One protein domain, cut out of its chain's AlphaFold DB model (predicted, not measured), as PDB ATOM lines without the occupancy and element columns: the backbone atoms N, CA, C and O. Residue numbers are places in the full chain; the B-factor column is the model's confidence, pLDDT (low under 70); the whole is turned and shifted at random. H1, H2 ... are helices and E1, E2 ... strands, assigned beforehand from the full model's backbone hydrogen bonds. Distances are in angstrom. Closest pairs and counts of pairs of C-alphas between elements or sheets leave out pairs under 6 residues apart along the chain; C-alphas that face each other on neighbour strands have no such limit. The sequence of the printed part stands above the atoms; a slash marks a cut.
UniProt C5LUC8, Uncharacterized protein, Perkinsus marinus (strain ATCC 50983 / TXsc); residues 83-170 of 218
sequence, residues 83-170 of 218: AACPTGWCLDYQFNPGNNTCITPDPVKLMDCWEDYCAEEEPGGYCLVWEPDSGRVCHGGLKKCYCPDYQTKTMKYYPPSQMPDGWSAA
ATOM      1  N   ALA A  83       1.017 -10.622   6.264       87.81
ATOM      2  CA  ALA A  83       1.280 -10.506   4.840       87.81
ATOM      3  C   ALA A  83      -0.037 -10.371   4.063       87.81
ATOM      4  O   ALA A  83      -0.936 -11.194   4.217       87.81
ATOM      5  N   ALA A  84      -0.153  -9.357   3.216       89.56
ATOM      6  CA  ALA A  84      -1.366  -9.035   2.488       89.56
ATOM      7  C   ALA A  84      -1.088  -8.739   1.016       89.56
ATOM      8  O   ALA A  84      -0.094  -8.098   0.654       89.56
ATOM      9  N   CYS A  85      -2.037  -9.154   0.188       90.06
ATOM     10  CA  CYS A  85      -2.112  -8.868  -1.236       90.06
ATOM     11  C   CYS A  85      -3.419  -8.124  -1.540       90.06
ATOM     12  O   CYS A  85      -4.367  -8.219  -0.753       90.06
ATOM     13  N   PRO A  86      -3.512  -7.376  -2.653       90.50
ATOM     14  CA  PRO A  86      -4.802  -6.871  -3.098       90.50
ATOM     15  C   PRO A  86      -5.787  -8.028  -3.297       90.50
ATOM     16  O   PRO A  86      -5.395  -9.130  -3.679       90.50
ATOM     17  N   THR A  87      -7.068  -7.793  -3.050       85.38
ATOM     18  CA  THR A  87      -8.102  -8.808  -3.260       85.38
ATOM     19  C   THR A  87      -8.088  -9.286  -4.716       85.38
ATOM     20  O   THR A  87      -8.032  -8.472  -5.638       85.38
ATOM     21  N   GLY A  88      -8.128 -10.607  -4.923       78.12
ATOM     22  CA  GLY A  88      -8.010 -11.231  -6.251       78.12
ATOM     23  C   GLY A  88      -6.570 -11.510  -6.701       78.12
ATOM     24  O   GLY A  88      -6.361 -11.926  -7.838       78.12
ATOM     25  N   TRP A  89      -5.590 -11.280  -5.825       88.06
ATOM     26  CA  TRP A  89      -4.182 -11.584  -6.053       88.06
ATOM     27  C   TRP A  89      -3.708 -12.668  -5.086       88.06
ATOM     28  O   TRP A  89      -4.175 -12.737  -3.947       88.06
ATOM     29  N   CYS A  90      -2.741 -13.476  -5.511       84.06
ATOM     30  CA  CYS A  90      -2.125 -14.514  -4.686       84.06
ATOM     31  C   CYS A  90      -0.601 -14.347  -4.631       84.06
ATOM     32  O   CYS A  90      -0.010 -13.620  -5.426       84.06
ATOM     33  N   LEU A  91       0.029 -14.987  -3.652       85.56
ATOM     34  CA  LEU A  91       1.462 -14.943  -3.403       85.56
ATOM     35  C   LEU A  91       2.158 -16.096  -4.124       85.56
ATOM     36  O   LEU A  91       1.861 -17.270  -3.876       85.56
ATOM     37  N   ASP A  92       3.091 -15.754  -5.006       78.25
ATOM     38  CA  ASP A  92       3.774 -16.712  -5.867       78.25
ATOM     39  C   ASP A  92       5.171 -17.062  -5.342       78.25
ATOM     40  O   ASP A  92       6.181 -16.477  -5.724       78.25
ATOM     41  N   TYR A  93       5.230 -18.063  -4.468       71.81
ATOM     42  CA  TYR A  93       6.504 -18.604  -3.990       71.81
ATOM     43  C   TYR A  93       7.124 -19.646  -4.920       71.81
ATOM     44  O   TYR A  93       8.306 -19.956  -4.775       71.81
ATOM     45  N   GLN A  94       6.336 -20.213  -5.837       67.25
ATOM     46  CA  GLN A  94       6.799 -21.285  -6.710       67.25
ATOM     47  C   GLN A  94       7.667 -20.738  -7.841       67.25
ATOM     48  O   GLN A  94       8.706 -21.324  -8.140       67.25
ATOM     49  N   PHE A  95       7.272 -19.612  -8.442       62.94
ATOM     50  CA  PHE A  95       7.987 -19.026  -9.575       62.94
ATOM     51  C   PHE A  95       8.765 -17.757  -9.221       62.94
ATOM     52  O   PHE A  95       9.772 -17.482  -9.865       62.94
ATOM     53  N   ASN A  96       8.410 -17.055  -8.142       64.50
ATOM     54  CA  ASN A  96       9.193 -15.939  -7.603       64.50
ATOM     55  C   ASN A  96       9.752 -16.238  -6.197       64.50
ATOM     56  O   ASN A  96       9.460 -15.514  -5.240       64.50
ATOM     57  N   PRO A  97      10.590 -17.282  -6.031       61.00
ATOM     58  CA  PRO A  97      11.156 -17.610  -4.731       61.00
ATOM     59  C   PRO A  97      12.009 -16.444  -4.212       61.00
ATOM     60  O   PRO A  97      12.985 -16.031  -4.834       61.00
ATOM     61  N   GLY A  98      11.624 -15.894  -3.060       60.22
ATOM     62  CA  GLY A  98      12.316 -14.774  -2.411       60.22
ATOM     63  C   GLY A  98      11.820 -13.383  -2.810       60.22
ATOM     64  O   GLY A  98      12.130 -12.416  -2.113       60.22
ATOM     65  N   ASN A  99      10.998 -13.269  -3.854       65.81
ATOM     66  CA  ASN A  99      10.311 -12.029  -4.184       65.81
ATOM     67  C   ASN A  99       8.917 -12.098  -3.551       65.81
ATOM     68  O   ASN A  99       8.065 -12.861  -3.993       65.81
ATOM     69  N   ASN A 100       8.697 -11.343  -2.470       74.00
ATOM     70  CA  ASN A 100       7.403 -11.245  -1.782       74.00
ATOM     71  C   ASN A 100       6.386 -10.487  -2.662       74.00
ATOM     72  O   ASN A 100       5.978  -9.363  -2.354       74.00
ATOM     73  N   THR A 101       6.031 -11.080  -3.800       83.25
ATOM     74  CA  THR A 101       5.278 -10.464  -4.888       83.25
ATOM     75  C   THR A 101       3.933 -11.156  -5.027       83.25
ATOM     76  O   THR A 101       3.839 -12.369  -5.201       83.25
ATOM     77  N   CYS A 102       2.879 -10.357  -4.957       86.31
ATOM     78  CA  CYS A 102       1.533 -10.760  -5.308       86.31
ATOM     79  C   CYS A 102       1.381 -10.733  -6.832       86.31
ATOM     80  O   CYS A 102       1.859  -9.793  -7.480       86.31
ATOM     81  N   ILE A 103       0.647 -11.695  -7.386       83.50
ATOM     82  CA  ILE A 103       0.347 -11.797  -8.817       83.50
ATOM     83  C   ILE A 103      -1.163 -11.864  -9.097       83.50
ATOM     84  O   ILE A 103      -1.944 -12.319  -8.259       83.50
ATOM     85  N   THR A 104      -1.555 -11.402 -10.282       80.81
ATOM     86  CA  THR A 104      -2.863 -11.591 -10.942       80.81
ATOM     87  C   THR A 104      -2.578 -11.691 -12.454       80.81
ATOM     88  O   THR A 104      -1.602 -11.071 -12.875       80.81
ATOM     89  N   PRO A 105      -3.299 -12.453 -13.299       65.81
ATOM     90  CA  PRO A 105      -4.585 -13.126 -13.119       65.81
ATOM     91  C   PRO A 105      -4.457 -14.467 -12.378       65.81
ATOM     92  O   PRO A 105      -3.413 -14.773 -11.809       65.81
ATOM     93  N   ASP A 106      -5.547 -15.245 -12.373       68.25
ATOM     94  CA  ASP A 106      -5.599 -16.611 -11.839       68.25
ATOM     95  C   ASP A 106      -4.365 -17.447 -12.270       68.25
ATOM     96  O   ASP A 106      -4.029 -17.444 -13.459       68.25
ATOM     97  N   PRO A 107      -3.697 -18.159 -11.337       66.69
ATOM     98  CA  PRO A 107      -2.483 -18.933 -11.611       66.69
ATOM     99  C   PRO A 107      -2.606 -19.948 -12.753       66.69
ATOM    100  O   PRO A 107      -1.634 -20.170 -13.475       66.69
ATOM    101  N   VAL A 108      -3.787 -20.546 -12.935       69.44
ATOM    102  CA  VAL A 108      -4.054 -21.524 -13.999       69.44
ATOM    103  C   VAL A 108      -4.115 -20.819 -15.346       69.44
ATOM    104  O   VAL A 108      -3.419 -21.212 -16.274       69.44
ATOM    105  N   LYS A 109      -4.843 -19.700 -15.437       71.25
ATOM    106  CA  LYS A 109      -4.888 -18.884 -16.667       71.25
ATOM    107  C   LYS A 109      -3.517 -18.361 -17.061       71.25
ATOM    108  O   LYS A 109      -3.201 -18.244 -18.243       71.25
ATOM    109  N   LEU A 110      -2.727 -17.998 -16.058       72.19
ATOM    110  CA  LEU A 110      -1.372 -17.534 -16.255       72.19
ATOM    111  C   LEU A 110      -0.494 -18.653 -16.843       72.19
ATOM    112  O   LEU A 110       0.249 -18.400 -17.788       72.19
ATOM    113  N   MET A 111      -0.634 -19.885 -16.340       69.44
ATOM    114  CA  MET A 111       0.022 -21.067 -16.901       69.44
ATOM    115  C   MET A 111      -0.434 -21.393 -18.324       69.44
ATOM    116  O   MET A 111       0.425 -21.542 -19.191       69.44
ATOM    117  N   ASP A 112      -1.742 -21.446 -18.578       71.50
ATOM    118  CA  ASP A 112      -2.306 -21.760 -19.898       71.50
ATOM    119  C   ASP A 112      -1.826 -20.755 -20.956       71.50
ATOM    120  O   ASP A 112      -1.321 -21.137 -22.009       71.50
ATOM    121  N   CYS A 113      -1.880 -19.454 -20.639       70.69
ATOM    122  CA  CYS A 113      -1.398 -18.398 -21.530       70.69
ATOM    123  C   CYS A 113       0.076 -18.581 -21.909       70.69
ATOM    124  O   CYS A 113       0.484 -18.222 -23.015       70.69
ATOM    125  N   TRP A 114       0.895 -19.084 -20.985       73.88
ATOM    126  CA  TRP A 114       2.286 -19.375 -21.293       73.88
ATOM    127  C   TRP A 114       2.392 -20.609 -22.171       73.88
ATOM    128  O   TRP A 114       3.009 -20.509 -23.222       73.88
ATOM    129  N   GLU A 115       1.792 -21.735 -21.786       69.44
ATOM    130  CA  GLU A 115       1.871 -22.988 -22.547       69.44
ATOM    131  C   GLU A 115       1.425 -22.825 -24.006       69.44
ATOM    132  O   GLU A 115       2.147 -23.271 -24.902       69.44
ATOM    133  N   ASP A 116       0.326 -22.106 -24.249       70.25
ATOM    134  CA  ASP A 116      -0.167 -21.807 -25.595       70.25
ATOM    135  C   ASP A 116       0.863 -21.014 -26.416       70.25
ATOM    136  O   ASP A 116       1.193 -21.392 -27.542       70.25
ATOM    137  N   TYR A 117       1.459 -19.964 -25.839       68.25
ATOM    138  CA  TYR A 117       2.489 -19.179 -26.525       68.25
ATOM    139  C   TYR A 117       3.749 -20.008 -26.819       68.25
ATOM    140  O   TYR A 117       4.308 -19.911 -27.915       68.25
ATOM    141  N   CYS A 118       4.210 -20.832 -25.865       68.25
ATOM    142  CA  CYS A 118       5.400 -21.673 -26.056       68.25
ATOM    143  C   CYS A 118       5.162 -22.688 -27.192       68.25
ATOM    144  O   CYS A 118       6.089 -22.971 -27.948       68.25
ATOM    145  N   ALA A 119       3.931 -23.190 -27.344       66.81
ATOM    146  CA  ALA A 119       3.557 -24.138 -28.391       66.81
ATOM    147  C   ALA A 119       3.363 -23.499 -29.781       66.81
ATOM    148  O   ALA A 119       3.686 -24.137 -30.787       66.81
ATOM    149  N   GLU A 120       2.834 -22.273 -29.860       67.62
ATOM    150  CA  GLU A 120       2.610 -21.563 -31.131       67.62
ATOM    151  C   GLU A 120       3.908 -21.049 -31.764       67.62
ATOM    152  O   GLU A 120       4.117 -21.201 -32.970       67.62
ATOM    153  N   GLU A 121       4.789 -20.443 -30.966       66.50
ATOM    154  CA  GLU A 121       6.026 -19.833 -31.465       66.50
ATOM    155  C   GLU A 121       7.132 -20.861 -31.719       66.50
ATOM    156  O   GLU A 121       7.982 -20.653 -32.589       66.50
ATOM    157  N   GLU A 122       7.116 -21.983 -30.995       62.53
ATOM    158  CA  GLU A 122       8.082 -23.066 -31.148       62.53
ATOM    159  C   GLU A 122       7.389 -24.429 -31.122       62.53
ATOM    160  O   GLU A 122       7.032 -24.933 -30.058       62.53
ATOM    161  N   PRO A 123       7.237 -25.092 -32.280       59.50
ATOM    162  CA  PRO A 123       6.652 -26.424 -32.333       59.50
ATOM    163  C   PRO A 123       7.451 -27.410 -31.461       59.50
ATOM    164  O   PRO A 123       8.550 -27.827 -31.827       59.50
ATOM    165  N   GLY A 124       6.894 -27.787 -30.306       59.03
ATOM    166  CA  GLY A 124       7.542 -28.657 -29.312       59.03
ATOM    167  C   GLY A 124       8.258 -27.934 -28.163       59.03
ATOM    168  O   GLY A 124       8.872 -28.606 -27.331       59.03
ATOM    169  N   GLY A 125       8.177 -26.605 -28.097       60.09
ATOM    170  CA  GLY A 125       8.646 -25.804 -26.974       60.09
ATOM    171  C   GLY A 125       7.760 -25.979 -25.741       60.09
ATOM    172  O   GLY A 125       6.550 -26.176 -25.839       60.09
ATOM    173  N   TYR A 126       8.365 -25.929 -24.559       60.06
ATOM    174  CA  TYR A 126       7.646 -25.991 -23.287       60.06
ATOM    175  C   TYR A 126       8.298 -25.064 -22.270       60.06
ATOM    176  O   TYR A 126       9.488 -24.760 -22.338       60.06
ATOM    177  N   CYS A 127       7.516 -24.578 -21.319       62.31
ATOM    178  CA  CYS A 127       7.962 -23.548 -20.398       62.31
ATOM    179  C   CYS A 127       8.370 -24.164 -19.050       62.31
ATOM    180  O   CYS A 127       7.591 -24.887 -18.431       62.31
ATOM    181  N   LEU A 128       9.607 -23.909 -18.601       56.28
ATOM    182  CA  LEU A 128      10.185 -24.561 -17.410       56.28
ATOM    183  C   LEU A 128      10.554 -23.599 -16.281       56.28
ATOM    184  O   LEU A 128      10.456 -23.979 -15.117       56.28
ATOM    185  N   VAL A 129      11.005 -22.383 -16.603       61.66
ATOM    186  CA  VAL A 129      11.672 -21.510 -15.626       61.66
ATOM    187  C   VAL A 129      11.138 -20.087 -15.719       61.66
ATOM    188  O   VAL A 129      10.937 -19.556 -16.811       61.66
ATOM    189  N   TRP A 130      10.915 -19.481 -14.554       61.66
ATOM    190  CA  TRP A 130      10.595 -18.067 -14.403       61.66
ATOM    191  C   TRP A 130      11.870 -17.255 -14.178       61.66
ATOM    192  O   TRP A 130      12.643 -17.552 -13.267       61.66
ATOM    193  N   GLU A 131      12.083 -16.226 -14.993       59.88
ATOM    194  CA  GLU A 131      13.120 -15.225 -14.774       59.88
ATOM    195  C   GLU A 131      12.510 -13.982 -14.094       59.88
ATOM    196  O   GLU A 131      11.548 -13.399 -14.616       59.88
ATOM    197  N   PRO A 132      13.074 -13.523 -12.960       50.88
ATOM    198  CA  PRO A 132      12.665 -12.275 -12.320       50.88
ATOM    199  C   PRO A 132      12.676 -11.093 -13.306       50.88
ATOM    200  O   PRO A 132      13.544 -10.997 -14.178       50.88
ATOM    201  N   ASP A 133      11.663 -10.230 -13.193       55.12
ATOM    202  CA  ASP A 133      11.311  -9.092 -14.074       55.12
ATOM    203  C   ASP A 133      10.994  -9.435 -15.543       55.12
ATOM    204  O   ASP A 133      10.501  -8.601 -16.303       55.12
ATOM    205  N   SER A 134      11.255 -10.670 -15.953       54.81
ATOM    206  CA  SER A 134      11.370 -11.070 -17.353       54.81
ATOM    207  C   SER A 134      10.277 -12.031 -17.812       54.81
ATOM    208  O   SER A 134      10.056 -12.144 -19.013       54.81
ATOM    209  N   GLY A 135       9.589 -12.702 -16.889       61.56
ATOM    210  CA  GLY A 135       8.573 -13.701 -17.218       61.56
ATOM    211  C   GLY A 135       9.154 -15.106 -17.393       61.56
ATOM    212  O   GLY A 135      10.294 -15.372 -17.012       61.56
ATOM    213  N   ARG A 136       8.376 -16.037 -17.961       63.59
ATOM    214  CA  ARG A 136       8.864 -17.397 -18.245       63.59
ATOM    215  C   ARG A 136       9.743 -17.437 -19.493       63.59
ATOM    216  O   ARG A 136       9.439 -16.784 -20.493       63.59
ATOM    217  N   VAL A 137      10.780 -18.272 -19.442       60.53
ATOM    218  CA  VAL A 137      11.593 -18.647 -20.604       60.53
ATOM    219  C   VAL A 137      11.071 -19.956 -21.183       60.53
ATOM    220  O   VAL A 137      10.874 -20.951 -20.474       60.53
ATOM    221  N   CYS A 138      10.837 -19.929 -22.487       62.53
ATOM    222  CA  CYS A 138      10.262 -21.016 -23.253       62.53
ATOM    223  C   CYS A 138      11.437 -21.898 -23.761       62.53
ATOM    224  O   CYS A 138      12.299 -21.424 -24.491       62.53
ATOM    225  N   HIS A 139      11.565 -23.147 -23.285       55.16
ATOM    226  CA  HIS A 139      12.682 -24.041 -23.631       55.16
ATOM    227  C   HIS A 139      12.488 -24.617 -25.039       55.16
ATOM    228  O   HIS A 139      11.522 -25.331 -25.296       55.16
ATOM    229  N   GLY A 140      13.449 -24.323 -25.913       53.69
ATOM    230  CA  GLY A 140      13.342 -24.466 -27.371       53.69
ATOM    231  C   GLY A 140      13.902 -23.225 -28.083       53.69
ATOM    232  O   GLY A 140      14.445 -23.343 -29.181       53.69
ATOM    233  N   GLY A 141      13.911 -22.090 -27.365       54.03
ATOM    234  CA  GLY A 141      14.443 -20.798 -27.783       54.03
ATOM    235  C   GLY A 141      14.697 -19.850 -26.614       54.03
ATOM    236  O   GLY A 141      14.687 -20.231 -25.449       54.03
ATOM    237  N   LEU A 142      15.000 -18.590 -26.933       55.56
ATOM    238  CA  LEU A 142      15.351 -17.537 -25.962       55.56
ATOM    239  C   LEU A 142      14.267 -16.453 -25.861       55.56
ATOM    240  O   LEU A 142      14.556 -15.306 -25.514       55.56
ATOM    241  N   LYS A 143      13.020 -16.775 -26.221       59.12
ATOM    242  CA  LYS A 143      11.915 -15.815 -26.150       59.12
ATOM    243  C   LYS A 143      11.313 -15.795 -24.746       59.12
ATOM    244  O   LYS A 143      11.233 -16.818 -24.072       59.12
ATOM    245  N   LYS A 144      10.918 -14.597 -24.316       64.81
ATOM    246  CA  LYS A 144      10.217 -14.359 -23.052       64.81
ATOM    247  C   LYS A 144       8.719 -14.358 -23.321       64.81
ATOM    248  O   LYS A 144       8.256 -13.664 -24.224       64.81
ATOM    249  N   CYS A 145       7.997 -15.149 -22.544       60.97
ATOM    250  CA  CYS A 145       6.561 -15.341 -22.646       60.97
ATOM    251  C   CYS A 145       5.854 -14.343 -21.679       60.97
ATOM    252  O   CYS A 145       6.082 -14.399 -20.468       60.97
ATOM    253  N   TYR A 146       5.006 -13.429 -22.187       64.25
ATOM    254  CA  TYR A 146       4.254 -12.446 -21.376       64.25
ATOM    255  C   TYR A 146       2.741 -12.626 -21.537       64.25
ATOM    256  O   TYR A 146       2.231 -12.602 -22.653       64.25
ATOM    257  N   CYS A 147       2.019 -12.742 -20.420       68.25
ATOM    258  CA  CYS A 147       0.558 -12.735 -20.425       68.25
ATOM    259  C   CYS A 147       0.069 -11.276 -20.308       68.25
ATOM    260  O   CYS A 147       0.478 -10.590 -19.373       68.25
ATOM    261  N   PRO A 148      -0.769 -10.764 -21.228       66.56
ATOM    262  CA  PRO A 148      -1.181  -9.354 -21.236       66.56
ATOM    263  C   PRO A 148      -1.994  -8.941 -20.000       66.56
ATOM    264  O   PRO A 148      -1.979  -7.770 -19.627       66.56
ATOM    265  N   ASP A 149      -2.654  -9.894 -19.342       67.75
ATOM    266  CA  ASP A 149      -3.404  -9.659 -18.106       67.75
ATOM    267  C   ASP A 149      -2.534  -9.792 -16.847       67.75
ATOM    268  O   ASP A 149      -2.997  -9.490 -15.746       67.75
ATOM    269  N   TYR A 150      -1.280 -10.237 -16.991       73.44
ATOM    270  CA  TYR A 150      -0.358 -10.428 -15.877       73.44
ATOM    271  C   TYR A 150       0.072  -9.098 -15.271       73.44
ATOM    272  O   TYR A 150       0.670  -8.242 -15.925       73.44
ATOM    273  N   GLN A 151      -0.190  -8.949 -13.980       79.44
ATOM    274  CA  GLN A 151       0.238  -7.820 -13.181       79.44
ATOM    275  C   GLN A 151       0.887  -8.322 -11.892       79.44
ATOM    276  O   GLN A 151       0.488  -9.328 -11.304       79.44
ATOM    277  N   THR A 152       1.887  -7.571 -11.436       80.75
ATOM    278  CA  THR A 152       2.622  -7.827 -10.193       80.75
ATOM    279  C   THR A 152       2.461  -6.667  -9.227       80.75
ATOM    280  O   THR A 152       2.463  -5.502  -9.634       80.75
ATOM    281  N   LYS A 153       2.393  -6.962  -7.930       83.75
ATOM    282  CA  LYS A 153       2.408  -5.947  -6.880       83.75
ATOM    283  C   LYS A 153       3.157  -6.469  -5.671       83.75
ATOM    284  O   LYS A 153       2.995  -7.618  -5.286       83.75
ATOM    285  N   THR A 154       3.953  -5.621  -5.038       84.94
ATOM    286  CA  THR A 154       4.652  -6.003  -3.809       84.94
ATOM    287  C   THR A 154       3.651  -6.280  -2.691       84.94
ATOM    288  O   THR A 154       2.727  -5.487  -2.463       84.94
ATOM    289  N   MET A 155       3.857  -7.389  -1.985       87.25
ATOM    290  CA  MET A 155       3.138  -7.714  -0.762       87.25
ATOM    291  C   MET A 155       3.371  -6.628   0.291       87.25
ATOM    292  O   MET A 155       4.453  -6.042   0.381       87.25
ATOM    293  N   LYS A 156       2.356  -6.360   1.108       90.69
ATOM    294  CA  LYS A 156       2.455  -5.425   2.231       90.69
ATOM    295  C   LYS A 156       2.062  -6.108   3.526       90.69
ATOM    296  O   LYS A 156       1.332  -7.088   3.509       90.69
ATOM    297  N   TYR A 157       2.548  -5.580   4.635       90.00
ATOM    298  CA  TYR A 157       2.216  -6.067   5.965       90.00
ATOM    299  C   TYR A 157       1.197  -5.124   6.593       90.00
ATOM    300  O   TYR A 157       1.395  -3.908   6.570       90.00
ATOM    301  N   TYR A 158       0.106  -5.680   7.115       86.88
ATOM    302  CA  TYR A 158      -0.912  -4.918   7.829       86.88
ATOM    303  C   TYR A 158      -1.275  -5.605   9.144       86.88
ATOM    304  O   TYR A 158      -1.461  -6.826   9.160       86.88
ATOM    305  N   PRO A 159      -1.490  -4.836  10.223       87.44
ATOM    306  CA  PRO A 159      -2.270  -5.314  11.347       87.44
ATOM    307  C   PRO A 159      -3.655  -5.722  10.835       87.44
ATOM    308  O   PRO A 159      -4.247  -4.975  10.048       87.44
ATOM    309  N   PRO A 160      -4.232  -6.844  11.288       76.81
ATOM    310  CA  PRO A 160      -5.515  -7.278  10.753       76.81
ATOM    311  C   PRO A 160      -6.667  -6.281  10.924       76.81
ATOM    312  O   PRO A 160      -7.584  -6.256  10.111       76.81
ATOM    313  N   SER A 161      -6.617  -5.440  11.960       84.38
ATOM    314  CA  SER A 161      -7.600  -4.379  12.211       84.38
ATOM    315  C   SER A 161      -7.382  -3.105  11.382       84.38
ATOM    316  O   SER A 161      -8.217  -2.208  11.428       84.38
ATOM    317  N   GLN A 162      -6.267  -3.004  10.650       87.94
ATOM    318  CA  GLN A 162      -5.881  -1.840   9.841       87.94
ATOM    319  C   GLN A 162      -5.677  -2.196   8.361       87.94
ATOM    320  O   GLN A 162      -5.096  -1.414   7.607       87.94
ATOM    321  N   MET A 163      -6.127  -3.379   7.938       86.88
ATOM    322  CA  MET A 163      -6.071  -3.778   6.537       86.88
ATOM    323  C   MET A 163      -7.066  -2.927   5.727       86.88
ATOM    324  O   MET A 163      -8.252  -2.922   6.056       86.88
ATOM    325  N   PRO A 164      -6.608  -2.177   4.709       88.44
ATOM    326  CA  PRO A 164      -7.490  -1.335   3.908       88.44
ATOM    327  C   PRO A 164      -8.411  -2.174   3.015       88.44
ATOM    328  O   PRO A 164      -8.052  -3.276   2.597       88.44
ATOM    329  N   ASP A 165      -9.563  -1.605   2.656       88.44
ATOM    330  CA  ASP A 165     -10.486  -2.220   1.702       88.44
ATOM    331  C   ASP A 165      -9.785  -2.542   0.372       88.44
ATOM    332  O   ASP A 165      -8.961  -1.774  -0.138       88.44
ATOM    333  N   GLY A 166     -10.110  -3.705  -0.192       84.38
ATOM    334  CA  GLY A 166      -9.465  -4.218  -1.403       84.38
ATOM    335  C   GLY A 166      -8.106  -4.880  -1.164       84.38
ATOM    336  O   GLY A 166      -7.387  -5.133  -2.131       84.38
ATOM    337  N   TRP A 167      -7.746  -5.168   0.090       89.31
ATOM    338  CA  TRP A 167      -6.639  -6.048   0.460       89.31
ATOM    339  C   TRP A 167      -7.148  -7.210   1.310       89.31
ATOM    340  O   TRP A 167      -8.134  -7.099   2.034       89.31
ATOM    341  N   SER A 168      -6.464  -8.341   1.212       85.31
ATOM    342  CA  SER A 168      -6.728  -9.536   2.003       85.31
ATOM    343  C   SER A 168      -5.415 -10.159   2.451       85.31
ATOM    344  O   SER A 168      -4.370  -9.934   1.834       85.31
ATOM    345  N   ALA A 169      -5.469 -10.977   3.506       86.00
ATOM    346  CA  ALA A 169      -4.344 -11.830   3.869       86.00
ATOM    347  C   ALA A 169      -3.857 -12.590   2.624       86.00
ATOM    348  O   ALA A 169      -4.664 -13.123   1.859       86.00
ATOM    349  N   ALA A 170      -2.550 -12.573   2.395       85.75
ATOM    350  CA  ALA A 170      -1.939 -13.164   1.221       85.75
ATOM    351  C   ALA A 170      -2.156 -14.680   1.251       85.75
ATOM    352  O   ALA A 170      -1.752 -15.360   2.194       85.75
TER     353      ALA A 170
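AT A GLANCE: This is residues 83 to 170 of the 218 residues of an uncharacterized protein of Perkinsus marinus (strain ATCC 50983 / TXsc) (UniProt C5LUC8). The domain is a rod of three small parts set one after another: a three-stranded sheet of E6, E1 and E7 at one end, the strand pair E2 and E5 in the middle, and at the other end the helix H1 packed on the hairpin E3 and E4. The printed part runs from the three-stranded end out to H1 and the hairpin, then folds back through E5 and E6 to E7 at the end where it began. The 88 printed residues hold one named helix and seven named strands, in the order E1 E2 H1 E3 E4 E5 E6 E7, and each of the three sheets, E6 - E1 - E7, E2 - E5 and E3 - E4, is antiparallel. The class is mixed, helices and strands; the whole is only just loose, close to compact, with a radius of gyration of the C-alphas of 14.9 A and spans of 52 by 21 by 15 A.

HOW THE PARTS SIT: E1, residues 83 to 86, is the inner strand between the edge strands E6, residues 156 to 158, and E7, residues 167 to 169. Its pairing is staggered: residues 83 to 84 pair with E6, with N 84 and O 156 at 2.7 A, and residues 84 to 86 pair with E7, with N 168 and O 85 at 2.9 A. E2, residues 101 to 104, is the antiparallel neighbour of E5, residues 151 to 154, at 153 degrees between their directions, with N 102 and O 153 at 2.8 A. The closest C-alphas of E1 and E2 are those of Cys 85 and Cys 102, 5.8 A apart. Residues 90 to 91 also pair with residues 102 to 103 of E2, antiparallel. E3, residues 126 to 131, and E4, residues 135 to 139, form a hairpin, with N 131 and O 135 at 2.8 A. The closest C-alphas of H1, residues 107 to 121, and E3 are those of Cys 118 and Tyr 126, 5.6 A apart. Those of H1 and E4 are Cys 118 and Cys 138, 5.7 A apart. In H1 every O i to N i+4 pair is within hydrogen-bond range. E5 runs on into E6 across a break of 1 residue, at 54 degrees. H1 and E5 are apart.

IN THESE COORDINATES: E1 begins at C-alpha 83 (1.280, -10.506, 4.840) and is 10.6 A long; E2 is 10.2 A. H1 is 21.6 A long and ends at C-alpha 121 (6.026, -19.833, -31.465). E3 is 14.8 A, E4 12.8 A, E5 10.5 A and E6 6.6 A. E7, 7.1 A, ends at C-alpha 169 (-4.344, -11.830, 3.869).

THE WHOLE: The C-alphas of Pro 123 and Ser 161, the two farthest apart, are 51.7 A apart, and those of Ala 83 and Ala 170 are 5.5 A apart. The printed part has no cut. The links E1 to E2 and E4 to E5 are long. Mean pLDDT of the printed part is 72.3, with 45 residues under 70, among them residues 117 to 149.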